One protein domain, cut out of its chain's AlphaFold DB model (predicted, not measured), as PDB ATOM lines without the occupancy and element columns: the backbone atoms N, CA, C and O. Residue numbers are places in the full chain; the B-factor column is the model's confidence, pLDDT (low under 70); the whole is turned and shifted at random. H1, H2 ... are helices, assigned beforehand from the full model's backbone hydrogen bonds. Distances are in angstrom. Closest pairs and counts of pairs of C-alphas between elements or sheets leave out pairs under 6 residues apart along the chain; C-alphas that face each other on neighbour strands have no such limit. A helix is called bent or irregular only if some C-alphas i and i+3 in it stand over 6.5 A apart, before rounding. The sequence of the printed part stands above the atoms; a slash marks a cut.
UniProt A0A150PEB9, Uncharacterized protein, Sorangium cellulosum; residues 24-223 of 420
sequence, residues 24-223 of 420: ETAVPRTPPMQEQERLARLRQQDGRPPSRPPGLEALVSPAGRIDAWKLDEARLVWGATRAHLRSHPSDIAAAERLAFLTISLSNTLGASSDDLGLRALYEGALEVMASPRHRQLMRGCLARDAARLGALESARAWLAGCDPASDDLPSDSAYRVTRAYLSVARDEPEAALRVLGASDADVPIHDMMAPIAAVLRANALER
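What this domain is: This is residues 24 to 223 of the 420 residues of an uncharacterized protein of Sorangium cellulosum (UniProt A0A150PEB9). Eight helices, H2 to H9, zigzag side by side along the longest axis, from H2 at one end through H5 and H7 in the middle to H8 and H9 at the other. The remaining helix, H1, lies near the first residue of H7 at a steep tilt to it, and an unnamed stretch, residues 45 to 67, leads from H1 across to H2. The printed part has 200 residues with nine named helices, H1 to H9 in chain order, and no named strand; its class is all helix. It is compact, with a radius of gyration of the C-alphas of 16.6 A and spans of 43 by 35 by 34 A.

Where its parts are: Find C-alpha 35 at (181.737, 206.060, 199.133), where H1 begins; it covers residues 35 to 44. H2, residues 68 to 87, begins at (146.219, 182.286, 198.970) and measures 29.9 A; it has a kink of 25 degrees near residue 75 and is irregular, with C-alphas 69 and 72 7.5 A apart. Next come H3, residues 92 to 109, 25.4 A; H4, residues 115 to 126; H5, residues 132 to 148, 24.3 A; and H6, residues 152 to 160. H7, residues 169 to 185, measures 23.8 A, and H8 holds residues 189 to 196. H9, residues 207 to 223, 24.7 A, is irregular, with C-alphas 208 and 211 7.5 A apart, and it ends at C-alpha 223 at (182.118, 180.967, 189.862).

How they stand to each other: Look first at H1, close to H7 but not clearly touching it, with the C-alphas of Leu 42 and Leu 169 closest at 5.2 A and a steep tilt of 64 degrees. H2, H3, H4 and H5 form an up and down bundle, each running against the one before. H2 and H3 touch, closest at the C-alphas of Thr 81 and Leu 98, 6.2 A, at a shallow tilt of 33 degrees, only just short of steep. H4 and H5 touch at Leu 126 and Arg 135, their closest C-alphas, 5.7 A apart. H5 and H7 are the hubs, each touching four helices; they touch each other, run the same way at 15 degrees, and come closest at the C-alphas of Arg 133 and Ser 171, 5.3 A. H6 touches H5, with the C-alphas of Ala 143 and Ala 155 closest at 4.0 A. H7 and H8 form a hairpin at 3 degrees, closest at the C-alphas of Ala 180 and Ala 192, 4.2 A. H9 touches H7, with the C-alphas of Val 177 and Ala 213 closest at 5.9 A. Every O i to N i+4 pair is within hydrogen-bond range in H1, H4, H5, H6 and H7; H2 has 13 of 16, H3 13 of 14, H8 3 of 4 and H9 11 of 13.

The domain as a whole: The C-alphas of Ser 87 and Glu 222 are the two farthest apart, at 49.2 A. The printed part has no cut, and the link from H1 to H2 is long, with 23 residues. The mean pLDDT of the printed part is 95.6, and no printed residue is under 70.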
ATOM      1  N   GLU A  24     157.593 209.745 183.373       87.44
ATOM      2  CA  GLU A  24     158.985 209.566 183.762       87.44
ATOM      3  C   GLU A  24     159.055 209.050 185.204       87.44
ATOM      4  O   GLU A  24     158.711 209.721 186.176       87.44
ATOM      5  N   THR A  25     159.497 207.805 185.333       92.50
ATOM      6  CA  THR A  25     159.596 207.074 186.605       92.50
ATOM      7  C   THR A  25     161.050 206.894 187.034       92.50
ATOM      8  O   THR A  25     161.356 206.010 187.840       92.50
ATOM      9  N   ALA A  26     161.969 207.665 186.445       94.81
ATOM     10  CA  ALA A  26     163.362 207.678 186.858       94.81
ATOM     11  C   ALA A  26     163.467 208.172 188.309       94.81
ATOM     12  O   ALA A  26     162.693 209.020 188.767       94.81
ATOM     13  N   VAL A  27     164.396 207.582 189.049       95.62
ATOM     14  CA  VAL A  27     164.714 207.989 190.412       95.62
ATOM     15  C   VAL A  27     165.666 209.187 190.321       95.62
ATOM     16  O   VAL A  27     166.685 209.082 189.630       95.62
ATOM     17  N   PRO A  28     165.359 210.322 190.978       96.62
ATOM     18  CA  PRO A  28     166.297 211.435 191.084       96.62
ATOM     19  C   PRO A  28     167.634 210.970 191.670       96.62
ATOM     20  O   PRO A  28     167.657 210.117 192.552       96.62
ATOM     21  N   ARG A  29     168.746 211.522 191.181       97.31
ATOM     22  CA  ARG A  29     170.085 211.160 191.665       97.31
ATOM     23  C   ARG A  29     170.345 211.796 193.028       97.31
ATOM     24  O   ARG A  29     170.176 213.008 193.165       97.31
ATOM     25  N   THR A  30     170.798 211.009 194.001       96.50
ATOM     26  CA  THR A  30     171.344 211.541 195.252       96.50
ATOM     27  C   THR A  30     172.601 212.376 194.948       96.50
ATOM     28  O   THR A  30     173.383 212.008 194.062       96.50
ATOM     29  N   PRO A  31     172.811 213.514 195.640       96.94
ATOM     30  CA  PRO A  31     174.032 214.302 195.505       96.94
ATOM     31  C   PRO A  31     175.299 213.455 195.708       96.94
ATOM     32  O   PRO A  31     175.295 212.527 196.519       96.94
ATOM     33  N   PRO A  32     176.401 213.762 195.002       96.31
ATOM     34  CA  PRO A  32     177.629 212.986 195.117       96.31
ATOM     35  C   PRO A  32     178.177 213.031 196.552       96.31
ATOM     36  O   PRO A  32     178.281 214.094 197.160       96.31
ATOM     37  N   MET A  33     178.559 211.864 197.070       97.62
ATOM     38  CA  MET A  33     179.139 211.664 198.401       97.62
ATOM     39  C   MET A  33     180.322 210.696 198.290       97.62
ATOM     40  O   MET A  33     180.327 209.823 197.419       97.62
ATOM     41  N   GLN A  34     181.325 210.824 199.164       97.94
ATOM     42  CA  GLN A  34     182.413 209.844 199.222       97.94
ATOM     43  C   GLN A  34     181.868 208.468 199.629       97.94
ATOM     44  O   GLN A  34     181.098 208.352 200.581       97.94
ATOM     45  N   GLU A  35     182.297 207.407 198.937       96.56
ATOM     46  CA  GLU A  35     181.737 206.060 199.133       96.56
ATOM     47  C   GLU A  35     181.898 205.555 200.574       96.56
ATOM     48  O   GLU A  35     180.990 204.933 201.117       96.56
ATOM     49  N   GLN A  36     183.021 205.859 201.233       97.44
ATOM     50  CA  GLN A  36     183.245 205.461 202.624       97.44
ATOM     51  C   GLN A  36     182.241 206.117 203.583       97.44
ATOM     52  O   GLN A  36     181.687 205.436 204.449       97.44
ATOM     53  N   GLU A  37     181.985 207.417 203.416       98.12
ATOM     54  CA  GLU A  37     180.990 208.150 204.203       98.12
ATOM     55  C   GLU A  37     179.589 207.583 203.954       98.12
ATOM     56  O   GLU A  37     178.848 207.297 204.898       98.12
ATOM     57  N   ARG A  38     179.258 207.331 202.686       98.06
ATOM     58  CA  ARG A  38     177.973 206.755 202.299       98.06
ATOM     59  C   ARG A  38     177.758 205.383 202.936       98.06
ATOM     60  O   ARG A  38     176.746 205.173 203.598       98.06
ATOM     61  N   LEU A  39     178.729 204.473 202.833       98.06
ATOM     62  CA  LEU A  39     178.662 203.150 203.467       98.06
ATOM     63  C   LEU A  39     178.534 203.239 204.996       98.06
ATOM     64  O   LEU A  39     177.858 202.407 205.600       98.06
ATOM     65  N   ALA A  40     179.157 204.232 205.639       98.06
ATOM     66  CA  ALA A  40     178.991 204.460 207.074       98.06
ATOM     67  C   ALA A  40     177.547 204.862 207.426       98.06
ATOM     68  O   ALA A  40     176.975 204.290 208.355       98.06
ATOM     69  N   ARG A  41     176.921 205.763 206.651       98.00
ATOM     70  CA  ARG A  41     175.504 206.140 206.822       98.00
ATOM     71  C   ARG A  41     174.559 204.961 206.598       98.00
ATOM     72  O   ARG A  41     173.621 204.774 207.369       98.00
ATOM     73  N   LEU A  42     174.826 204.138 205.586       97.88
ATOM     74  CA  LEU A  42     174.033 202.942 205.304       97.88
ATOM     75  C   LEU A  42     174.074 201.940 206.469       97.88
ATOM     76  O   LEU A  42     173.035 201.417 206.862       97.88
ATOM     77  N   ARG A  43     175.245 201.722 207.086       97.44
ATOM     78  CA  ARG A  43     175.378 200.847 208.269       97.44
ATOM     79  C   ARG A  43     174.576 201.341 209.477       97.44
ATOM     80  O   ARG A  43     174.074 200.522 210.234       97.44
ATOM     81  N   GLN A  44     174.408 202.653 209.652       97.25
ATOM     82  CA  GLN A  44     173.599 203.214 210.749       97.25
ATOM     83  C   GLN A  44     172.092 202.929 210.605       97.25
ATOM     84  O   GLN A  44     171.342 203.051 211.575       97.25
ATOM     85  N   GLN A  45     171.640 202.566 209.402       96.19
ATOM     86  CA  GLN A  45     170.244 202.228 209.110       96.19
ATOM     87  C   GLN A  45     169.956 200.728 209.248       96.19
ATOM     88  O   GLN A  45     168.788 200.333 209.230       96.19
ATOM     89  N   ASP A  46     170.998 199.905 209.369       95.12
ATOM     90  CA  ASP A  46     170.878 198.454 209.445       95.12
ATOM     91  C   ASP A  46     170.191 197.992 210.746       95.12
ATOM     92  O   ASP A  46     170.129 198.712 211.746       95.12
ATOM     93  N   GLY A  47     169.619 196.787 210.727       89.50
ATOM     94  CA  GLY A  47     168.918 196.198 211.871       89.50
ATOM     95  C   GLY A  47     167.533 196.789 212.161       89.50
ATOM     96  O   GLY A  47     166.945 196.485 213.199       89.50
ATOM     97  N   ARG A  48     166.989 197.614 211.258       88.69
ATOM     98  CA  ARG A  48     165.617 198.138 211.336       88.69
ATOM     99  C   ARG A  48     164.702 197.320 210.420       88.69
ATOM    100  O   ARG A  48     164.633 197.618 209.227       88.69
ATOM    101  N   PRO A  49     164.008 196.284 210.927       81.31
ATOM    102  CA  PRO A  49     163.075 195.536 210.097       81.31
ATOM    103  C   PRO A  49     161.969 196.472 209.587       81.31
ATOM    104  O   PRO A  49     161.562 197.385 210.312       81.31
ATOM    105  N   PRO A  50     161.458 196.261 208.361       83.12
ATOM    106  CA  PRO A  50     160.339 197.043 207.855       83.12
ATOM    107  C   PRO A  50     159.142 196.852 208.788       83.12
ATOM    108  O   PRO A  50     158.696 195.725 209.026       83.12
ATOM    109  N   SER A  51     158.620 197.949 209.331       86.44
ATOM    110  CA  SER A  51     157.365 197.913 210.064       86.44
ATOM    111  C   SER A  51     156.228 197.620 209.092       86.44
ATOM    112  O   SER A  51     156.197 198.101 207.957       86.44
ATOM    113  N   ARG A  52     155.275 196.802 209.537       90.50
ATOM    114  CA  ARG A  52     154.030 196.603 208.799       90.50
ATOM    115  C   ARG A  52     153.251 197.927 208.793       90.50
ATOM    116  O   ARG A  52     153.023 198.461 209.879       90.50
ATOM    117  N   PRO A  53     152.813 198.430 207.625       94.38
ATOM    118  CA  PRO A  53     151.931 199.589 207.572       94.38
ATOM    119  C   PRO A  53     150.600 199.306 208.291       94.38
ATOM    120  O   PRO A  53     150.065 198.201 208.146       94.38
ATOM    121  N   PRO A  54     150.041 200.281 209.028       93.69
ATOM    122  CA  PRO A  54     148.790 200.095 209.756       93.69
ATOM    123  C   PRO A  54     147.615 199.817 208.805       93.69
ATOM    124  O   PRO A  54     147.534 200.377 207.700       93.69
ATOM    125  N   GLY A  55     146.684 198.973 209.252       93.94
ATOM    126  CA  GLY A  55     145.481 198.578 208.509       93.94
ATOM    127  C   GLY A  55     145.663 197.350 207.613       93.94
ATOM    128  O   GLY A  55     144.760 197.007 206.858       93.94
ATOM    129  N   LEU A  56     146.825 196.688 207.667       96.12
ATOM    130  CA  LEU A  56     147.104 195.446 206.932       96.12
ATOM    131  C   LEU A  56     147.107 194.202 207.831       96.12
ATOM    132  O   LEU A  56     147.431 193.108 207.369       96.12
ATOM    133  N   GLU A  57     146.769 194.340 209.112       93.88
ATOM    134  CA  GLU A  57     146.821 193.266 210.107       93.88
ATOM    135  C   GLU A  57     145.883 192.114 209.750       93.88
ATOM    136  O   GLU A  57     146.245 190.951 209.927       93.88
ATOM    137  N   ALA A  58     144.711 192.438 209.197       94.88
ATOM    138  CA  ALA A  58     143.737 191.454 208.746       94.88
ATOM    139  C   ALA A  58     144.155 190.760 207.443       94.88
ATOM    140  O   ALA A  58     143.754 189.625 207.224       94.88
ATOM    141  N   LEU A  59     144.982 191.383 206.599       95.56
ATOM    142  CA  LEU A  59     145.359 190.846 205.284       95.56
ATOM    143  C   LEU A  59     146.643 190.017 205.315       95.56
ATOM    144  O   LEU A  59     146.780 189.037 204.585       95.56
ATOM    145  N   VAL A  60     147.597 190.421 206.151       93.00
ATOM    146  CA  VAL A  60     148.970 189.926 206.108       93.00
ATOM    147  C   VAL A  60     149.242 189.088 207.347       93.00
ATOM    148  O   VAL A  60     149.190 189.574 208.481       93.00
ATOM    149  N   SER A  61     149.589 187.820 207.132       87.94
ATOM    150  CA  SER A  61     149.984 186.902 208.203       87.94
ATOM    151  C   SER A  61     151.138 187.483 209.036       87.94
ATOM    152  O   SER A  61     151.913 188.307 208.539       87.94
ATOM    153  N   PRO A  62     151.331 187.064 210.298       79.69
ATOM    154  CA  PRO A  62     152.486 187.472 211.108       79.69
ATOM    155  C   PRO A  62     153.842 187.285 210.407       79.69
ATOM    156  O   PRO A  62     154.763 188.058 210.640       79.69
ATOM    157  N   ALA A  63     153.936 186.322 209.483       76.00
ATOM    158  CA  ALA A  63     155.118 186.070 208.660       76.00
ATOM    159  C   ALA A  63     155.331 187.083 207.512       76.00
ATOM    160  O   ALA A  63     156.250 186.906 206.717       76.00
ATOM    161  N   GLY A  64     154.485 188.110 207.382       83.50
ATOM    162  CA  GLY A  64     154.588 189.108 206.315       83.50
ATOM    163  C   GLY A  64     154.123 188.602 204.947       83.50
ATOM    164  O   GLY A  64     154.528 189.150 203.928       83.50
ATOM    165  N   ARG A  65     153.306 187.539 204.903       87.69
ATOM    166  CA  ARG A  65     152.792 186.933 203.661       87.69
ATOM    167  C   ARG A  65     151.279 187.082 203.553       87.69
ATOM    168  O   ARG A  65     150.595 187.062 204.576       87.69
ATOM    169  N   ILE A  66     150.781 187.183 202.326       92.88
ATOM    170  CA  ILE A  66     149.351 187.105 202.014       92.88
ATOM    171  C   ILE A  66     149.029 185.637 201.735       92.88
ATOM    172  O   ILE A  66     149.666 185.009 200.892       92.88
ATOM    173  N   ASP A  67     148.078 185.077 202.477       89.56
ATOM    174  CA  ASP A  67     147.638 183.702 202.255       89.56
ATOM    175  C   ASP A  67     146.818 183.610 200.961       89.56
ATOM    176  O   ASP A  67     146.117 184.554 200.597       89.56
ATOM    177  N   ALA A  68     146.864 182.462 200.278       89.94
ATOM    178  CA  ALA A  68     146.219 182.286 198.970       89.94
ATOM    179  C   ALA A  68     144.718 182.640 198.976       89.94
ATOM    180  O   ALA A  68     144.218 183.230 198.025       89.94
ATOM    181  N   TRP A  69     144.012 182.347 200.072       93.19
ATOM    182  CA  TRP A  69     142.584 182.639 200.224       93.19
ATOM    183  C   TRP A  69     142.260 184.129 200.439       93.19
ATOM    184  O   TRP A  69     141.105 184.515 200.311       93.19
ATOM    185  N   LYS A  70     143.258 184.974 200.739       96.12
ATOM    186  CA  LYS A  70     143.117 186.438 200.864       96.12
ATOM    187  C   LYS A  70     143.563 187.196 199.620       96.12
ATOM    188  O   LYS A  70     143.633 188.424 199.642       96.12
ATOM    189  N   LEU A  71     143.926 186.493 198.547       94.69
ATOM    190  CA  LEU A  71     144.544 187.120 197.384       94.69
ATOM    191  C   LEU A  71     143.624 188.164 196.733       94.69
ATOM    192  O   LEU A  71     144.091 189.250 196.389       94.69
ATOM    193  N   ASP A  72     142.330 187.869 196.620       96.12
ATOM    194  CA  ASP A  72     141.353 188.781 196.018       96.12
ATOM    195  C   ASP A  72     141.111 190.021 196.886       96.12
ATOM    196  O   ASP A  72     141.132 191.145 196.383       96.12
ATOM    197  N   GLU A  73     140.984 189.841 198.202       97.56
ATOM    198  CA  GLU A  73     140.855 190.950 199.155       97.56
ATOM    199  C   GLU A  73     142.106 191.845 199.136       97.56
ATOM    200  O   GLU A  73     142.018 193.071 199.060       97.56
ATOM    201  N   ALA A  74     143.298 191.244 199.114       97.06
ATOM    202  CA  ALA A  74     144.547 191.988 199.037       97.06
ATOM    203  C   ALA A  74     144.695 192.750 197.710       97.06
ATOM    204  O   ALA A  74     145.200 193.875 197.708       97.06
ATOM    205  N   ARG A  75     144.230 192.182 196.587       97.44
ATOM    206  CA  ARG A  75     144.175 192.868 195.284       97.44
ATOM    207  C   ARG A  75     143.204 194.047 195.308       97.44
ATOM    208  O   ARG A  75     143.542 195.101 194.770       97.44
ATOM    209  N   LEU A  76     142.051 193.904 195.965       97.88
ATOM    210  CA  LEU A  76     141.090 194.991 196.159       97.88
ATOM    211  C   LEU A  76     141.725 196.151 196.940       97.88
ATOM    212  O   LEU A  76     141.705 197.292 196.477       97.88
ATOM    213  N   VAL A  77     142.355 195.862 198.084       98.06
ATOM    214  CA  VAL A  77     143.004 196.890 198.918       98.06
ATOM    215  C   VAL A  77     144.209 197.518 198.212       98.06
ATOM    216  O   VAL A  77     144.408 198.733 198.294       98.06
ATOM    217  N   TRP A  78     144.984 196.732 197.464       98.25
ATOM    218  CA  TRP A  78     146.061 197.247 196.615       98.25
ATOM    219  C   TRP A  78     145.524 198.208 195.544       98.25
ATOM    220  O   TRP A  78     146.035 199.320 195.405       98.25
ATOM    221  N   GLY A  79     144.452 197.825 194.842       98.19
ATOM    222  CA  GLY A  79     143.809 198.643 193.813       98.19
ATOM    223  C   GLY A  79     143.244 199.951 194.369       98.19
ATOM    224  O   GLY A  79     143.495 201.016 193.802       98.19
ATOM    225  N   ALA A  80     142.564 199.889 195.517       98.19
ATOM    226  CA  ALA A  80     142.052 201.063 196.221       98.19
ATOM    227  C   ALA A  80     143.182 202.006 196.671       98.19
ATOM    228  O   ALA A  80     143.103 203.214 196.460       98.19
ATOM    229  N   THR A  81     144.275 201.460 197.219       98.25
ATOM    230  CA  THR A  81     145.444 202.256 197.642       98.25
ATOM    231  C   THR A  81     146.115 202.939 196.446       98.25
ATOM    232  O   THR A  81     146.470 204.115 196.518       98.25
ATOM    233  N   ARG A  82     146.248 202.236 195.312       98.25
ATOM    234  CA  ARG A  82     146.766 202.812 194.063       98.25
ATOM    235  C   ARG A  82     145.867 203.932 193.540       98.25
ATOM    236  O   ARG A  82     146.382 204.968 193.128       98.25
ATOM    237  N   ALA A  83     144.547 203.741 193.549       98.06
ATOM    238  CA  ALA A  83     143.593 204.767 193.133       98.06
ATOM    239  C   ALA A  83     143.685 206.018 194.022       98.06
ATOM    240  O   ALA A  83     143.757 207.126 193.497       98.06
ATOM    241  N   HIS A  84     143.790 205.840 195.342       97.62
ATOM    242  CA  HIS A  84     143.981 206.940 196.294       97.62
ATOM    243  C   HIS A  84     145.248 207.752 196.010       97.62
ATOM    244  O   HIS A  84     145.190 208.979 195.972       97.62
ATOM    245  N   LEU A  85     146.376 207.089 195.736       97.56
ATOM    246  CA  LEU A  85     147.639 207.767 195.417       97.56
ATOM    247  C   LEU A  85     147.611 208.537 194.094       97.56
ATOM    248  O   LEU A  85     148.374 209.484 193.938       97.56
ATOM    249  N   ARG A  86     146.725 208.189 193.151       96.62
ATOM    250  CA  ARG A  86     146.528 209.011 191.942       96.62
ATOM    251  C   ARG A  86     145.935 210.375 192.282       96.62
ATOM    252  O   ARG A  86     146.355 211.369 191.704       96.62
ATOM    253  N   SER A  87     144.982 210.416 193.212       97.94
ATOM    254  CA  SER A  87     144.390 211.664 193.708       97.94
ATOM    255  C   SER A  87     145.247 212.368 194.766       97.94
ATOM    256  O   SER A  87     145.188 213.586 194.880       97.94
ATOM    257  N   HIS A  88     146.057 211.620 195.521       97.62
ATOM    258  CA  HIS A  88     146.833 212.114 196.663       97.62
ATOM    259  C   HIS A  88     148.295 211.633 196.600       97.62
ATOM    260  O   HIS A  88     148.735 210.862 197.455       97.62
ATOM    261  N   PRO A  89     149.083 212.068 195.600       96.50
ATOM    262  CA  PRO A  89     150.427 211.533 195.354       96.50
ATOM    263  C   PRO A  89     151.433 211.801 196.486       96.50
ATOM    264  O   PRO A  89     152.454 211.120 196.575       96.50
ATOM    265  N   SER A  90     151.162 212.779 197.356       96.12
ATOM    266  CA  SER A  90     152.003 213.126 198.508       96.12
ATOM    267  C   SER A  90     151.707 212.310 199.773       96.12
ATOM    268  O   SER A  90     152.371 212.520 200.786       96.12
ATOM    269  N   ASP A  91     150.724 211.402 199.758       97.19
ATOM    270  CA  ASP A  91     150.403 210.562 200.917       97.19
ATOM    271  C   ASP A  91     151.462 209.460 201.107       97.19
ATOM    272  O   ASP A  91     151.437 208.395 200.483       97.19
ATOM    273  N   ILE A  92     152.425 209.737 201.990       95.06
ATOM    274  CA  ILE A  92     153.556 208.847 202.275       95.06
ATOM    275  C   ILE A  92     153.078 207.516 202.869       95.06
ATOM    276  O   ILE A  92     153.571 206.463 202.465       95.06
ATOM    277  N   ALA A  93     152.096 207.537 203.774       95.88
ATOM    278  CA  ALA A  93     151.603 206.328 204.432       95.88
ATOM    279  C   ALA A  93     150.901 205.396 203.433       95.88
ATOM    280  O   ALA A  93     151.106 204.177 203.454       95.88
ATOM    281  N   ALA A  94     150.120 205.957 202.503       97.00
ATOM    282  CA  ALA A  94     149.537 205.187 201.409       97.00
ATOM    283  C   ALA A  94     150.610 204.633 200.456       97.00
ATOM    284  O   ALA A  94     150.494 203.491 200.005       97.00
ATOM    285  N   ALA A  95     151.679 205.389 200.180       96.50
ATOM    286  CA  ALA A  95     152.793 204.922 199.351       96.50
ATOM    287  C   ALA A  95     153.554 203.750 199.998       96.50
ATOM    288  O   ALA A  95     153.851 202.767 199.316       96.50
ATOM    289  N   GLU A  96     153.816 203.813 201.307       95.88
ATOM    290  CA  GLU A  96     154.408 202.711 202.077       95.88
ATOM    291  C   GLU A  96     153.501 201.475 202.079       95.88
ATOM    292  O   GLU A  96     153.963 200.362 201.809       95.88
ATOM    293  N   ARG A  97     152.192 201.666 202.306       96.94
ATOM    294  CA  ARG A  97     151.188 200.597 202.219       96.94
ATOM    295  C   ARG A  97     151.192 199.939 200.842       96.94
ATOM    296  O   ARG A  97     151.220 198.710 200.760       96.94
ATOM    297  N   LEU A  98     151.197 200.731 199.769       97.75
ATOM    298  CA  LEU A  98     151.212 200.213 198.404       97.75
ATOM    299  C   LEU A  98     152.497 199.430 198.122       97.75
ATOM    300  O   LEU A  98     152.423 198.323 197.589       97.75
ATOM    301  N   ALA A  99     153.663 199.960 198.500       96.69
ATOM    302  CA  ALA A  99     154.940 199.270 198.328       96.69
ATOM    303  C   ALA A  99     154.954 197.925 199.071       96.69
ATOM    304  O   ALA A  99     155.291 196.897 198.479       96.69
ATOM    305  N   PHE A 100     154.517 197.913 200.332       95.88
ATOM    306  CA  PHE A 100     154.431 196.703 201.147       95.88
ATOM    307  C   PHE A 100     153.492 195.653 200.532       95.88
ATOM    308  O   PHE A 100     153.868 194.483 200.401       95.88
ATOM    309  N   LEU A 101     152.282 196.058 200.127       97.06
ATOM    310  CA  LEU A 101     151.307 195.170 199.488       97.06
ATOM    311  C   LEU A 101     151.836 194.608 198.169       97.06
ATOM    312  O   LEU A 101     151.689 193.418 197.920       97.06
ATOM    313  N   THR A 102     152.493 195.435 197.355       97.31
ATOM    314  CA  THR A 102     153.068 195.023 196.067       97.31
ATOM    315  C   THR A 102     154.114 193.922 196.263       97.31
ATOM    316  O   THR A 102     154.055 192.888 195.599       97.31
ATOM    317  N   ILE A 103     155.033 194.084 197.224       95.25
ATOM    318  CA  ILE A 103     156.032 193.051 197.538       95.25
ATOM    319  C   ILE A 103     155.365 191.784 198.098       95.25
ATOM    320  O   ILE A 103     155.662 190.677 197.646       95.25
ATOM    321  N   SER A 104     154.415 191.929 199.022       94.31
ATOM    322  CA  SER A 104     153.712 190.793 199.640       94.31
ATOM    323  C   SER A 104     152.897 189.979 198.627       94.31
ATOM    324  O   SER A 104     152.931 188.746 198.643       94.31
ATOM    325  N   LEU A 105     152.201 190.662 197.712       95.38
ATOM    326  CA  LEU A 105     151.466 190.045 196.609       95.38
ATOM    327  C   LEU A 105     152.431 189.345 195.657       95.38
ATOM    328  O   LEU A 105     152.194 188.196 195.296       95.38
ATOM    329  N   SER A 106     153.555 189.982 195.314       94.50
ATOM    330  CA  SER A 106     154.537 189.375 194.415       94.50
ATOM    331  C   SER A 106     155.137 188.073 194.941       94.50
ATOM    332  O   SER A 106     155.282 187.124 194.178       94.50
ATOM    333  N   ASN A 107     155.389 187.979 196.249       89.75
ATOM    334  CA  ASN A 107     155.851 186.739 196.880       89.75
ATOM    335  C   ASN A 107     154.827 185.596 196.767       89.75
ATOM    336  O   ASN A 107     155.194 184.429 196.862       89.75
ATOM    337  N   THR A 108     153.545 185.928 196.601       87.88
ATOM    338  CA  THR A 108     152.456 184.952 196.469       87.88
ATOM    339  C   THR A 108     152.243 184.575 195.002       87.88
ATOM    340  O   THR A 108     152.158 183.394 194.680       87.88
ATOM    341  N   LEU A 109     152.235 185.563 194.102       88.44
ATOM    342  CA  LEU A 109     152.053 185.370 192.657       88.44
ATOM    343  C   LEU A 109     153.264 184.731 191.971       88.44
ATOM    344  O   LEU A 109     153.106 184.002 190.998       88.44
ATOM    345  N   GLY A 110     154.476 184.943 192.490       81.00
ATOM    346  CA  GLY A 110     155.680 184.302 191.955       81.00
ATOM    347  C   GLY A 110     155.611 182.770 191.979       81.00
ATOM    348  O   GLY A 110     156.282 182.118 191.186       81.00
ATOM    349  N   ALA A 111     154.765 182.190 192.839       76.94
ATOM    350  CA  ALA A 111     154.528 180.751 192.894       76.94
ATOM    351  C   ALA A 111     153.544 180.242 191.822       76.94
ATOM    352  O   ALA A 111     153.540 179.048 191.539       76.94
ATOM    353  N   SER A 112     152.713 181.109 191.228       76.69
ATOM    354  CA  SER A 112     151.651 180.721 190.285       76.69
ATOM    355  C   SER A 112     152.034 180.849 188.806       76.69
ATOM    356  O   SER A 112     151.162 180.719 187.953       76.69
ATOM    357  N   SER A 113     153.306 181.130 188.492       81.81
ATOM    358  CA  SER A 113     153.809 181.350 187.118       81.81
ATOM    359  C   SER A 113     153.096 182.472 186.335       81.81
ATOM    360  O   SER A 113     153.163 182.509 185.108       81.81
ATOM    361  N   ASP A 114     152.434 183.410 187.023       90.81
ATOM    362  CA  ASP A 114     151.747 184.558 186.410       90.81
ATOM    363  C   ASP A 114     152.714 185.741 186.221       90.81
ATOM    364  O   ASP A 114     152.665 186.752 186.928       90.81
ATOM    365  N   ASP A 115     153.646 185.587 185.278       92.50
ATOM    366  CA  ASP A 115     154.702 186.572 185.017       92.50
ATOM    367  C   ASP A 115     154.133 187.921 184.533       92.50
ATOM    368  O   ASP A 115     154.628 188.991 184.897       92.50
ATOM    369  N   LEU A 116     153.055 187.889 183.741       91.88
ATOM    370  CA  LEU A 116     152.389 189.098 183.252       91.88
ATOM    371  C   LEU A 116     151.658 189.834 184.375       91.88
ATOM    372  O   LEU A 116     151.795 191.057 184.484       91.88
ATOM    373  N   GLY A 117     150.927 189.119 185.234       92.94
ATOM    374  CA  GLY A 117     150.270 189.705 186.400       92.94
ATOM    375  C   GLY A 117     151.274 190.306 187.382       92.94
ATOM    376  O   GLY A 117     151.066 191.415 187.879       92.94
ATOM    377  N   LEU A 118     152.406 189.632 187.605       94.56
ATOM    378  CA  LEU A 118     153.496 190.137 188.437       94.56
ATOM    379  C   LEU A 118     154.090 191.439 187.885       94.56
ATOM    380  O   LEU A 118     154.287 192.413 188.618       94.56
ATOM    381  N   ARG A 119     154.337 191.486 186.576       94.81
ATOM    382  CA  ARG A 119     154.812 192.692 185.908       94.81
ATOM    383  C   ARG A 119     153.805 193.835 186.016       94.81
ATOM    384  O   ARG A 119     154.188 194.940 186.398       94.81
ATOM    385  N   ALA A 120     152.532 193.577 185.715       95.06
ATOM    386  CA  ALA A 120     151.467 194.574 185.796       95.06
ATOM    387  C   ALA A 120     151.325 195.146 187.217       95.06
ATOM    388  O   ALA A 120     151.122 196.349 187.385       95.06
ATOM    389  N   LEU A 121     151.500 194.300 188.236       96.88
ATOM    390  CA  LEU A 121     151.509 194.696 189.640       96.88
ATOM    391  C   LEU A 121     152.632 195.710 189.936       96.88
ATOM    392  O   LEU A 121     152.368 196.774 190.499       96.88
ATOM    393  N   TYR A 122     153.873 195.426 189.531       97.50
ATOM    394  CA  TYR A 122     154.994 196.343 189.762       97.50
ATOM    395  C   TYR A 122     154.891 197.636 188.949       97.50
ATOM    396  O   TYR A 122     155.150 198.715 189.484       97.50
ATOM    397  N   GLU A 123     154.509 197.551 187.673       96.12
ATOM    398  CA  GLU A 123     154.355 198.730 186.815       96.12
ATOM    399  C   GLU A 123     153.230 199.637 187.330       96.12
ATOM    400  O   GLU A 123     153.434 200.840 187.485       96.12
ATOM    401  N   GLY A 124     152.085 199.059 187.706       96.62
ATOM    402  CA  GLY A 124     150.961 199.813 188.253       96.62
ATOM    403  C   GLY A 124     151.282 200.510 189.578       96.62
ATOM    404  O   GLY A 124     150.787 201.613 189.818       96.62
ATOM    405  N   ALA A 125     152.122 199.902 190.419       97.75
ATOM    406  CA  ALA A 125     152.617 200.537 191.635       97.75
ATOM    407  C   ALA A 125     153.601 201.679 191.323       97.75
ATOM    408  O   ALA A 125     153.470 202.775 191.865       97.75
ATOM    409  N   LEU A 126     154.549 201.444 190.409       97.00
ATOM    410  CA  LEU A 126     155.567 202.418 190.013       97.00
ATOM    411  C   LEU A 126     154.960 203.705 189.425       97.00
ATOM    412  O   LEU A 126     155.478 204.786 189.691       97.00
ATOM    413  N   GLU A 127     153.864 203.597 188.671       96.12
ATOM    414  CA  GLU A 127     153.163 204.735 188.053       96.12
ATOM    415  C   GLU A 127     152.669 205.790 189.052       96.12
ATOM    416  O   GLU A 127     152.593 206.964 188.699       96.12
ATOM    417  N   VAL A 128     152.315 205.388 190.277       96.88
ATOM    418  CA  VAL A 128     151.682 206.282 191.267       96.88
ATOM    419  C   VAL A 128     152.609 206.662 192.423       96.88
ATOM    420  O   VAL A 128     152.262 207.495 193.254       96.88
ATOM    421  N   MET A 129     153.793 206.053 192.515       95.88
ATOM    422  CA  MET A 129     154.734 206.321 193.601       95.88
ATOM    423  C   MET A 129     155.448 207.656 193.387       95.88
ATOM    424  O   MET A 129     156.135 207.840 192.384       95.88
ATOM    425  N   ALA A 130     155.358 208.569 194.354       94.44
ATOM    426  CA  ALA A 130     156.132 209.815 194.348       94.44
ATOM    427  C   ALA A 130     157.530 209.653 194.974       94.44
ATOM    428  O   ALA A 130     158.495 210.242 194.498       94.44
ATOM    429  N   SER A 131     157.654 208.824 196.019       95.62
ATOM    430  CA  SER A 131     158.911 208.652 196.761       95.62
ATOM    431  C   SER A 131     160.012 207.992 195.908       95.62
ATOM    432  O   SER A 131     159.788 206.885 195.395       95.62
ATOM    433  N   PRO A 132     161.218 208.597 195.812       96.38
ATOM    434  CA  PRO A 132     162.378 208.013 195.132       96.38
ATOM    435  C   PRO A 132     162.692 206.582 195.588       96.38
ATOM    436  O   PRO A 132     162.896 205.696 194.756       96.38
ATOM    437  N   ARG A 133     162.626 206.329 196.902       96.06
ATOM    438  CA  ARG A 133     162.885 205.013 197.503       96.06
ATOM    439  C   ARG A 133     161.942 203.932 196.987       96.06
ATOM    440  O   ARG A 133     162.371 202.838 196.619       96.06
ATOM    441  N   HIS A 134     160.644 204.224 196.940       96.31
ATOM    442  CA  HIS A 134     159.656 203.253 196.475       96.31
ATOM    443  C   HIS A 134     159.771 203.007 194.964       96.31
ATOM    444  O   HIS A 134     159.713 201.853 194.535       96.31
ATOM    445  N   ARG A 135     160.043 204.052 194.166       97.38
ATOM    446  CA  ARG A 135     160.333 203.900 192.729       97.38
ATOM    447  C   ARG A 135     161.541 202.996 192.492       97.38
ATOM    448  O   ARG A 135     161.452 202.062 191.696       97.38
ATOM    449  N   GLN A 136     162.641 203.229 193.210       97.69
ATOM    450  CA  GLN A 136     163.858 202.418 193.128       97.69
ATOM    451  C   GLN A 136     163.577 200.940 193.411       97.69
ATOM    452  O   GLN A 136     164.008 200.066 192.654       97.69
ATOM    453  N   LEU A 137     162.804 200.657 194.464       97.19
ATOM    454  CA  LEU A 137     162.417 199.295 194.820       97.19
ATOM    455  C   LEU A 137     161.630 198.612 193.688       97.19
ATOM    456  O   LEU A 137     161.991 197.502 193.288       97.19
ATOM    457  N   MET A 138     160.606 199.276 193.136       97.81
ATOM    458  CA  MET A 138     159.784 198.716 192.053       97.81
ATOM    459  C   MET A 138     160.579 198.506 190.763       97.81
ATOM    460  O   MET A 138     160.467 197.451 190.138       97.81
ATOM    461  N   ARG A 139     161.445 199.457 190.385       97.81
ATOM    462  CA  ARG A 139     162.345 199.297 189.229       97.81
ATOM    463  C   ARG A 139     163.314 198.134 189.424       97.81
ATOM    464  O   ARG A 139     163.545 197.375 188.486       97.81
ATOM    465  N   GLY A 140     163.843 197.958 190.635       98.00
ATOM    466  CA  GLY A 140     164.672 196.806 190.985       98.00
ATOM    467  C   GLY A 140     163.925 195.479 190.819       98.00
ATOM    468  O   GLY A 140     164.470 194.538 190.241       98.00
ATOM    469  N   CYS A 141     162.667 195.404 191.266       97.56
ATOM    470  CA  CYS A 141     161.819 194.231 191.045       97.56
ATOM    471  C   CYS A 141     161.589 193.952 189.551       97.56
ATOM    472  O   CYS A 141     161.862 192.840 189.104       97.56
ATOM    473  N   LEU A 142     161.192 194.963 188.770       97.38
ATOM    474  CA  LEU A 142     160.990 194.844 187.318       97.38
ATOM    475  C   LEU A 142     162.256 194.410 186.574       97.38
ATOM    476  O   LEU A 142     162.193 193.611 185.642       97.38
ATOM    477  N   ALA A 143     163.418 194.917 186.984       97.94
ATOM    478  CA  ALA A 143     164.692 194.542 186.390       97.94
ATOM    479  C   ALA A 143     165.053 193.075 186.671       97.94
ATOM    480  O   ALA A 143     165.458 192.365 185.750       97.94
ATOM    481  N   ARG A 144     164.898 192.605 187.917       97.94
ATOM    482  CA  ARG A 144     165.157 191.197 188.270       97.94
ATOM    483  C   ARG A 144     164.179 190.256 187.578       97.94
ATOM    484  O   ARG A 144     164.606 189.234 187.052       97.94
ATOM    485  N   ASP A 145     162.906 190.630 187.517       96.50
ATOM    486  CA  ASP A 145     161.878 189.854 186.830       96.50
ATOM    487  C   ASP A 145     162.168 189.725 185.325       96.50
ATOM    488  O   ASP A 145     162.283 188.620 184.797       96.50
ATOM    489  N   ALA A 146     162.455 190.843 184.650       96.56
ATOM    490  CA  ALA A 146     162.864 190.827 183.248       96.56
ATOM    491  C   ALA A 146     164.125 189.972 183.016       96.56
ATOM    492  O   ALA A 146     164.200 189.236 182.033       96.56
ATOM    493  N   ALA A 147     165.110 190.028 183.922       97.56
ATOM    494  CA  ALA A 147     166.312 189.204 183.827       97.56
ATOM    495  C   ALA A 147     166.009 187.706 184.002       97.56
ATOM    496  O   ALA A 147     166.524 186.898 183.227       97.56
ATOM    497  N   ARG A 148     165.143 187.332 184.956       96.31
ATOM    498  CA  ARG A 148     164.676 185.949 185.165       96.31
ATOM    499  C   ARG A 148     164.060 185.377 183.886       96.31
ATOM    500  O   ARG A 148     164.402 184.265 183.487       96.31
ATOM    501  N   LEU A 149     163.255 186.179 183.190       96.06
ATOM    502  CA  LEU A 149     162.634 185.833 181.906       96.06
ATOM    503  C   LEU A 149     163.607 185.860 180.710       96.06
ATOM    504  O   LEU A 149     163.232 185.524 179.592       96.06
ATOM    505  N   GLY A 150     164.876 186.229 180.914       96.50
ATOM    506  CA  GLY A 150     165.891 186.317 179.857       96.50
ATOM    507  C   GLY A 150     165.882 187.625 179.059       96.50
ATOM    508  O   GLY A 150     166.702 187.795 178.160       96.50
ATOM    509  N   ALA A 151     165.024 188.588 179.401       96.88
ATOM    510  CA  ALA A 151     164.936 189.894 178.751       96.88
ATOM    511  C   ALA A 151     165.986 190.884 179.307       96.88
ATOM    512  O   ALA A 151     165.654 191.918 179.894       96.88
ATOM    513  N   LEU A 152     167.274 190.571 179.123       96.94
ATOM    514  CA  LEU A 152     168.397 191.296 179.743       96.94
ATOM    515  C   LEU A 152     168.506 192.776 179.347       96.94
ATOM    516  O   LEU A 152     168.969 193.586 180.154       96.94
ATOM    517  N   GLU A 153     168.080 193.144 178.139       96.00
ATOM    518  CA  GLU A 153     168.045 194.547 177.703       96.00
ATOM    519  C   GLU A 153     166.943 195.329 178.420       96.00
ATOM    520  O   GLU A 153     167.180 196.422 178.935       96.00
ATOM    521  N   SER A 154     165.753 194.732 178.571       94.56
ATOM    522  CA  SER A 154     164.686 195.346 179.365       94.56
ATOM    523  C   SER A 154     165.088 195.462 180.835       94.56
ATOM    524  O   SER A 154     164.815 196.484 181.460       94.56
ATOM    525  N   ALA A 155     165.772 194.452 181.375       97.19
ATOM    526  CA  ALA A 155     166.309 194.495 182.730       97.19
ATOM    527  C   ALA A 155     167.308 195.651 182.917       97.19
ATOM    528  O   ALA A 155     167.246 196.378 183.910       97.19
ATOM    529  N   ARG A 156     168.203 195.859 181.939       97.25
ATOM    530  CA  ARG A 156     169.168 196.968 181.939       97.25
ATOM    531  C   ARG A 156     168.462 198.324 181.892       97.25
ATOM    532  O   ARG A 156     168.824 199.200 182.670       97.25
ATOM    533  N   ALA A 157     167.450 198.478 181.040       95.19
ATOM    534  CA  ALA A 157     166.674 199.715 180.929       95.19
ATOM    535  C   ALA A 157     165.945 200.068 182.240       95.19
ATOM    536  O   ALA A 157     165.946 201.224 182.669       95.19
ATOM    537  N   TRP A 158     165.378 199.073 182.932       96.25
ATOM    538  CA  TRP A 158     164.770 199.297 184.245       96.25
ATOM    539  C   TRP A 158     165.797 199.762 185.279       96.25
ATOM    540  O   TRP A 158     165.575 200.791 185.922       96.25
ATOM    541  N   LEU A 159     166.937 199.068 185.375       97.81
ATOM    542  CA  LEU A 159     168.013 199.402 186.310       97.81
ATOM    543  C   LEU A 159     168.660 200.770 186.023       97.81
ATOM    544  O   LEU A 159     169.061 201.453 186.959       97.81
ATOM    545  N   ALA A 160     168.745 201.190 184.757       97.06
ATOM    546  CA  ALA A 160     169.352 202.467 184.365       97.06
ATOM    547  C   ALA A 160     168.635 203.695 184.956       97.06
ATOM    548  O   ALA A 160     169.264 204.729 185.174       97.06
ATOM    549  N   GLY A 161     167.335 203.571 185.241       96.56
ATOM    550  CA  GLY A 161     166.553 204.621 185.895       96.56
ATOM    551  C   GLY A 161     166.602 204.596 187.426       96.56
ATOM    552  O   GLY A 161     165.865 205.359 188.040       96.56
ATOM    553  N   CYS A 162     167.397 203.718 188.043       98.25
ATOM    554  CA  CYS A 162     167.656 203.738 189.484       98.25
ATOM    555  C   CYS A 162     168.835 204.663 189.820       98.25
ATOM    556  O   CYS A 162     169.705 204.913 188.980       98.25
ATOM    557  N   ASP A 163     168.902 205.102 191.074       98.31
ATOM    558  CA  ASP A 163     170.052 205.810 191.613       98.31
ATOM    559  C   ASP A 163     171.097 204.823 192.189       98.31
ATOM    560  O   ASP A 163     170.815 204.131 193.174       98.31
ATOM    561  N   PRO A 164     172.307 204.731 191.603       98.00
ATOM    562  CA  PRO A 164     173.381 203.863 192.076       98.00
ATOM    563  C   PRO A 164     174.070 204.365 193.350       98.00
ATOM    564  O   PRO A 164     174.855 203.614 193.925       98.00
ATOM    565  N   ALA A 165     173.835 205.619 193.755       97.69
ATOM    566  CA  ALA A 165     174.540 206.285 194.849       97.69
ATOM    567  C   ALA A 165     173.613 206.667 196.015       97.69
ATOM    568  O   ALA A 165     173.960 207.534 196.817       97.69
ATOM    569  N   SER A 166     172.459 206.006 196.133       97.81
ATOM    570  CA  SER A 166     171.501 206.279 197.203       97.81
ATOM    571  C   SER A 166     172.138 206.102 198.588       97.81
ATOM    572  O   SER A 166     172.905 205.165 198.827       97.81
ATOM    573  N   ASP A 167     171.819 207.002 199.513       97.75
ATOM    574  CA  ASP A 167     172.189 206.933 200.926       97.75
ATOM    575  C   ASP A 167     171.050 206.391 201.813       97.75
ATOM    576  O   ASP A 167     171.190 206.348 203.032       97.75
ATOM    577  N   ASP A 168     169.952 205.915 201.215       97.56
ATOM    578  CA  ASP A 168     168.890 205.137 201.865       97.56
ATOM    579  C   ASP A 168     169.165 203.635 201.675       97.56
ATOM    580  O   ASP A 168     169.202 203.129 200.551       97.56
ATOM    581  N   LEU A 169     169.357 202.899 202.774       97.62
ATOM    582  CA  LEU A 169     169.764 201.487 202.761       97.62
ATOM    583  C   LEU A 169     168.823 200.568 201.965       97.62
ATOM    584  O   LEU A 169     169.329 199.766 201.175       97.62
ATOM    585  N   PRO A 170     167.489 200.654 202.100       96.69
ATOM    586  CA  PRO A 170     166.557 199.921 201.243       96.69
ATOM    587  C   PRO A 170     166.769 200.188 199.748       96.69
ATOM    588  O   PRO A 170     166.788 199.241 198.957       96.69
ATOM    589  N   SER A 171     166.947 201.452 199.361       97.69
ATOM    590  CA  SER A 171     167.154 201.867 197.971       97.69
ATOM    591  C   SER A 171     168.504 201.400 197.430       97.69
ATOM    592  O   SER A 171     168.551 200.786 196.358       97.69
ATOM    593  N   ASP A 172     169.596 201.619 198.167       98.50
ATOM    594  CA  ASP A 172     170.935 201.147 197.794       98.50
ATOM    595  C   ASP A 172     170.961 199.619 197.653       98.50
ATOM    596  O   ASP A 172     171.385 199.088 196.625       98.50
ATOM    597  N   SER A 173     170.389 198.903 198.625       98.31
ATOM    598  CA  SER A 173     170.276 197.441 198.584       98.31
ATOM    599  C   SER A 173     169.501 196.973 197.355       98.31
ATOM    600  O   SER A 173     169.942 196.045 196.673       98.31
ATOM    601  N   ALA A 174     168.385 197.638 197.021       98.12
ATOM    602  CA  ALA A 174     167.595 197.329 195.832       98.12
ATOM    603  C   ALA A 174     168.426 197.458 194.555       98.12
ATOM    604  O   ALA A 174     168.368 196.568 193.701       98.12
ATOM    605  N   TYR A 175     169.217 198.524 194.430       98.69
ATOM    606  CA  TYR A 175     170.106 198.722 193.290       98.69
ATOM    607  C   TYR A 175     171.202 197.655 193.241       98.69
ATOM    608  O   TYR A 175     171.334 196.957 192.233       98.69
ATOM    609  N   ARG A 176     171.953 197.474 194.333       98.62
ATOM    610  CA  ARG A 176     173.105 196.565 194.401       98.62
ATOM    611  C   ARG A 176     172.728 195.115 194.134       98.62
ATOM    612  O   ARG A 176     173.351 194.455 193.303       98.62
ATOM    613  N   VAL A 177     171.668 194.636 194.782       98.69
ATOM    614  CA  VAL A 177     171.150 193.279 194.582       98.69
ATOM    615  C   VAL A 177     170.673 193.091 193.151       98.69
ATOM    616  O   VAL A 177     170.988 192.078 192.537       98.69
ATOM    617  N   THR A 178     169.965 194.069 192.580       98.75
ATOM    618  CA  THR A 178     169.530 193.997 191.178       98.75
ATOM    619  C   THR A 178     170.719 193.964 190.228       98.75
ATOM    620  O   THR A 178     170.756 193.140 189.319       98.75
ATOM    621  N   ARG A 179     171.722 194.817 190.446       98.75
ATOM    622  CA  ARG A 179     172.929 194.844 189.621       98.75
ATOM    623  C   ARG A 179     173.666 193.507 189.678       98.75
ATOM    624  O   ARG A 179     173.986 192.973 188.622       98.75
ATOM    625  N   ALA A 180     173.864 192.944 190.869       98.75
ATOM    626  CA  ALA A 180     174.486 191.632 191.043       98.75
ATOM    627  C   ALA A 180     173.653 190.491 190.437       98.75
ATOM    628  O   ALA A 180     174.214 189.571 189.850       98.75
ATOM    629  N   TYR A 181     172.322 190.569 190.513       98.69
ATOM    630  CA  TYR A 181     171.414 189.614 189.876       98.69
ATOM    631  C   TYR A 181     171.587 189.611 188.350       98.69
ATOM    632  O   TYR A 181     171.704 188.553 187.739       98.69
ATOM    633  N   LEU A 182     171.682 190.796 187.734       98.56
ATOM    634  CA  LEU A 182     171.974 190.936 186.305       98.56
ATOM    635  C   LEU A 182     173.375 190.424 185.950       98.56
ATOM    636  O   LEU A 182     173.534 189.821 184.892       98.56
ATOM    637  N   SER A 183     174.372 190.640 186.814       98.56
ATOM    638  CA  SER A 183     175.718 190.090 186.625       98.56
ATOM    639  C   SER A 183     175.708 188.560 186.633       98.56
ATOM    640  O   SER A 183     176.298 187.948 185.753       98.56
ATOM    641  N   VAL A 184     174.978 187.924 187.558       98.12
ATOM    642  CA  VAL A 184     174.806 186.458 187.565       98.12
ATOM    643  C   VAL A 184     174.098 185.976 186.300       98.12
ATOM    644  O   VAL A 184     174.539 185.009 185.689       98.12
ATOM    645  N   ALA A 185     173.053 186.679 185.855       98.19
ATOM    646  CA  ALA A 185     172.341 186.344 184.623       98.19
ATOM    647  C   ALA A 185     173.217 186.438 183.355       98.19
ATOM    648  O   ALA A 185     172.916 185.774 182.364       98.19
ATOM    649  N   ARG A 186     174.278 187.260 183.385       98.06
ATOM    650  CA  ARG A 186     175.273 187.440 182.312       98.06
ATOM    651  C   ARG A 186     176.554 186.628 182.497       98.06
ATOM    652  O   ARG A 186     177.441 186.736 181.663       98.06
ATOM    653  N   ASP A 187     176.643 185.838 183.561       97.94
ATOM    654  CA  ASP A 187     177.854 185.104 183.929       97.94
ATOM    655  C   ASP A 187     179.087 186.001 184.195       97.94
ATOM    656  O   ASP A 187     180.213 185.692 183.819       97.94
ATOM    657  N   GLU A 188     178.873 187.129 184.879       98.38
ATOM    658  CA  GLU A 188     179.904 188.106 185.259       98.38
ATOM    659  C   GLU A 188     180.155 188.087 186.788       98.38
ATOM    660  O   GLU A 188     179.748 189.012 187.505       98.38
ATOM    661  N   PRO A 189     180.803 187.050 187.353       98.00
ATOM    662  CA  PRO A 189     180.907 186.886 188.806       98.00
ATOM    663  C   PRO A 189     181.677 188.019 189.497       98.00
ATOM    664  O   PRO A 189     181.252 188.514 190.540       98.00
ATOM    665  N   GLU A 190     182.753 188.515 188.889       98.44
ATOM    666  CA  GLU A 190     183.520 189.634 189.445       98.44
ATOM    667  C   GLU A 190     182.682 190.914 189.555       98.44
ATOM    668  O   GLU A 190     182.812 191.672 190.515       98.44
ATOM    669  N   ALA A 191     181.785 191.157 188.593       98.38
ATOM    670  CA  ALA A 191     180.903 192.315 188.624       98.38
ATOM    671  C   ALA A 191     179.892 192.229 189.774       98.38
ATOM    672  O   ALA A 191     179.530 193.259 190.339       98.38
ATOM    673  N   ALA A 192     179.446 191.021 190.134       98.38
ATOM    674  CA  ALA A 192     178.607 190.817 191.311       98.38
ATOM    675  C   ALA A 192     179.387 191.095 192.610       98.38
ATOM    676  O   ALA A 192     178.887 191.822 193.471       98.38
ATOM    677  N   LEU A 193     180.624 190.592 192.729       98.44
ATOM    678  CA  LEU A 193     181.473 190.814 193.910       98.44
ATOM    679  C   LEU A 193     181.882 192.279 194.081       98.44
ATOM    680  O   LEU A 193     181.865 192.776 195.201       98.44
ATOM    681  N   ARG A 194     182.158 193.011 192.993       98.19
ATOM    682  CA  ARG A 194     182.426 194.462 193.063       98.19
ATOM    683  C   ARG A 194     181.279 195.251 193.695       98.19
ATOM    684  O   ARG A 194     181.513 196.290 194.300       98.19
ATOM    685  N   VAL A 195     180.041 194.779 193.544       98.19
ATOM    686  CA  VAL A 195     178.845 195.482 194.027       98.19
ATOM    687  C   VAL A 195     178.415 195.007 195.415       98.19
ATOM    688  O   VAL A 195     177.962 195.829 196.212       98.19
ATOM    689  N   LEU A 196     178.538 193.711 195.714       98.44
ATOM    690  CA  LEU A 196     178.094 193.119 196.984       98.44
ATOM    691  C   LEU A 196     179.212 192.913 198.014       98.44
ATOM    692  O   LEU A 196     178.903 192.568 199.155       98.44
ATOM    693  N   GLY A 197     180.476 193.064 197.623       98.38
ATOM    694  CA  GLY A 197     181.620 192.617 198.411       98.38
ATOM    695  C   GLY A 197     181.768 191.090 198.454       98.38
ATOM    696  O   GLY A 197     180.876 190.340 198.042       98.38
ATOM    697  N   ALA A 198     182.907 190.632 198.969       98.00
ATOM    698  CA  ALA A 198     183.216 189.221 199.195       98.00
ATOM    699  C   ALA A 198     182.603 188.691 200.504       98.00
ATOM    700  O   ALA A 198     182.373 187.487 200.638       98.00
ATOM    701  N   SER A 199     182.280 189.581 201.446       97.00
ATOM    702  CA  SER A 199     181.621 189.274 202.716       97.00
ATOM    703  C   SER A 199     180.362 190.121 202.947       97.00
ATOM    704  O   SER A 199     180.078 191.075 202.226       97.00
ATOM    705  N   ASP A 200     179.567 189.752 203.951       94.75
ATOM    706  CA  ASP A 200     178.430 190.539 204.439       94.75
ATOM    707  C   ASP A 200     178.840 191.810 205.203       94.75
ATOM    708  O   ASP A 200     178.035 192.729 205.311       94.75
ATOM    709  N   ALA A 201     180.087 191.906 205.676       96.19
ATOM    710  CA  ALA A 201     180.607 193.094 206.356       96.19
ATOM    711  C   ALA A 201     181.043 194.215 205.388       96.19
ATOM    712  O   ALA A 201     181.070 195.398 205.757       96.19
ATOM    713  N   ASP A 202     181.377 193.850 204.148       97.50
ATOM    714  CA  ASP A 202     181.935 194.770 203.152       97.50
ATOM    715  C   ASP A 202     180.905 195.831 202.743       97.50
ATOM    716  O   ASP A 202     181.212 197.025 202.690       97.50
ATOM    717  N   VAL A 203     179.667 195.393 202.496       97.62
ATOM    718  CA  VAL A 203     178.562 196.229 202.021       97.62
ATOM    719  C   VAL A 203     177.308 195.924 202.845       97.62
ATOM    720  O   VAL A 203     176.844 194.781 202.811       97.62
ATOM    721  N   PRO A 204     176.731 196.915 203.554       97.50
ATOM    722  CA  PRO A 204     175.487 196.716 204.285       97.50
ATOM    723  C   PRO A 204     174.347 196.442 203.302       97.50
ATOM    724  O   PRO A 204     174.198 197.139 202.300       97.50
ATOM    725  N   ILE A 205     173.539 195.424 203.590       97.69
ATOM    726  CA  ILE A 205     172.369 195.060 202.791       97.69
ATOM    727  C   ILE A 205     171.166 195.003 203.717       97.69
ATOM    728  O   ILE A 205     171.190 194.314 204.728       97.69
ATOM    729  N   HIS A 206     170.095 195.682 203.326       96.44
ATOM    730  CA  HIS A 206     168.830 195.684 204.039       96.44
ATOM    731  C   HIS A 206     168.309 194.256 204.263       96.44
ATOM    732  O   HIS A 206     168.253 193.462 203.320       96.44
ATOM    733  N   ASP A 207     167.829 193.963 205.478       93.44
ATOM    734  CA  ASP A 207     167.386 192.631 205.927       93.44
ATOM    735  C   ASP A 207     166.476 191.901 204.919       93.44
ATOM    736  O   ASP A 207     166.674 190.717 204.637       93.44
ATOM    737  N   MET A 208     165.515 192.607 204.306       92.38
ATOM    738  CA  MET A 208     164.609 192.028 203.294       92.38
ATOM    739  C   MET A 208     165.321 191.424 202.073       92.38
ATOM    740  O   MET A 208     164.766 190.555 201.408       92.38
ATOM    741  N   MET A 209     166.521 191.902 201.739       96.19
ATOM    742  CA  MET A 209     167.289 191.460 200.573       96.19
ATOM    743  C   MET A 209     168.540 190.666 200.952       96.19
ATOM    744  O   MET A 209     169.273 190.210 200.073       96.19
ATOM    745  N   ALA A 210     168.784 190.455 202.245       95.69
ATOM    746  CA  ALA A 210     169.936 189.704 202.711       95.69
ATOM    747  C   ALA A 210     169.976 188.255 202.166       95.69
ATOM    748  O   ALA A 210     171.053 187.845 201.727       95.69
ATOM    749  N   PRO A 211     168.854 187.498 202.071       96.19
ATOM    750  CA  PRO A 211     168.883 186.148 201.496       96.19
ATOM    751  C   PRO A 211     169.335 186.125 200.032       96.19
ATOM    752  O   PRO A 211     170.210 185.344 199.660       96.19
ATOM    753  N   ILE A 212     168.784 187.020 199.203       97.62
ATOM    754  CA  ILE A 212     169.151 187.106 197.787       97.62
ATOM    755  C   ILE A 212     170.593 187.588 197.609       97.62
ATOM    756  O   ILE A 212     171.328 187.006 196.815       97.62
ATOM    757  N   ALA A 213     171.049 188.566 198.396       98.12
ATOM    758  CA  ALA A 213     172.440 189.012 198.371       98.12
ATOM    759  C   ALA A 213     173.414 187.898 198.787       98.12
ATOM    760  O   ALA A 213     174.443 187.717 198.140       98.12
ATOM    761  N   ALA A 214     173.086 187.121 199.825       97.88
ATOM    762  CA  ALA A 214     173.915 186.008 200.283       97.88
ATOM    763  C   ALA A 214     174.060 184.917 199.211       97.88
ATOM    764  O   ALA A 214     175.173 184.439 198.989       97.88
ATOM    765  N   VAL A 215     172.969 184.569 198.518       98.38
ATOM    766  CA  VAL A 215     172.987 183.614 197.398       98.38
ATOM    767  C   VAL A 215     173.802 184.147 196.224       98.38
ATOM    768  O   VAL A 215     174.677 183.444 195.729       98.38
ATOM    769  N   LEU A 216     173.565 185.391 195.795       98.56
ATOM    770  CA  LEU A 216     174.294 185.992 194.672       98.56
ATOM    771  C   LEU A 216     175.797 186.103 194.961       98.56
ATOM    772  O   LEU A 216     176.610 185.787 194.095       98.56
ATOM    773  N   ARG A 217     176.168 186.488 196.189       98.62
ATOM    774  CA  ARG A 217     177.562 186.552 196.646       98.62
ATOM    775  C   ARG A 217     178.215 185.172 196.660       98.62
ATOM    776  O   ARG A 217     179.293 185.010 196.100       98.62
ATOM    777  N   ALA A 218     177.558 184.173 197.251       98.62
ATOM    778  CA  ALA A 218     178.068 182.804 197.269       98.62
ATOM    779  C   ALA A 218     178.225 182.233 195.854       98.62
ATOM    780  O   ALA A 218     179.245 181.621 195.548       98.62
ATOM    781  N   ASN A 219     177.261 182.490 194.969       98.69
ATOM    782  CA  ASN A 219     177.356 182.082 193.576       98.69
ATOM    783  C   ASN A 219     178.555 182.731 192.882       98.69
ATOM    784  O   ASN A 219     179.310 182.051 192.196       98.69
ATOM    785  N   ALA A 220     178.760 184.033 193.080       98.56
ATOM    786  CA  ALA A 220     179.884 184.740 192.487       98.56
ATOM    787  C   ALA A 220     181.244 184.222 192.997       98.56
ATOM    788  O   ALA A 220     182.142 184.013 192.186       98.56
ATOM    789  N   LEU A 221     181.370 183.925 194.299       98.69
ATOM    790  CA  LEU A 221     182.555 183.271 194.877       98.69
ATOM    791  C   LEU A 221     182.800 181.884 194.261       98.69
ATOM    792  O   LEU A 221     183.916 181.577 193.850       98.69
ATOM    793  N   GLU A 222     181.752 181.066 194.121       98.56
ATOM    794  CA  GLU A 222     181.854 179.732 193.516       98.56
ATOM    795  C   GLU A 222     182.308 179.800 192.050       98.56
ATOM    796  O   GLU A 222     183.167 179.020 191.635       98.56
ATOM    797  N   ARG A 223     181.751 180.736 191.270       98.12
ATOM    798  CA  ARG A 223     182.118 180.967 189.862       98.12
ATOM    799  C   ARG A 223     183.536 181.527 189.714       98.12
ATOM    800  O   ARG A 223     184.188 181.222 188.725       98.12
TER     801      ARG A 223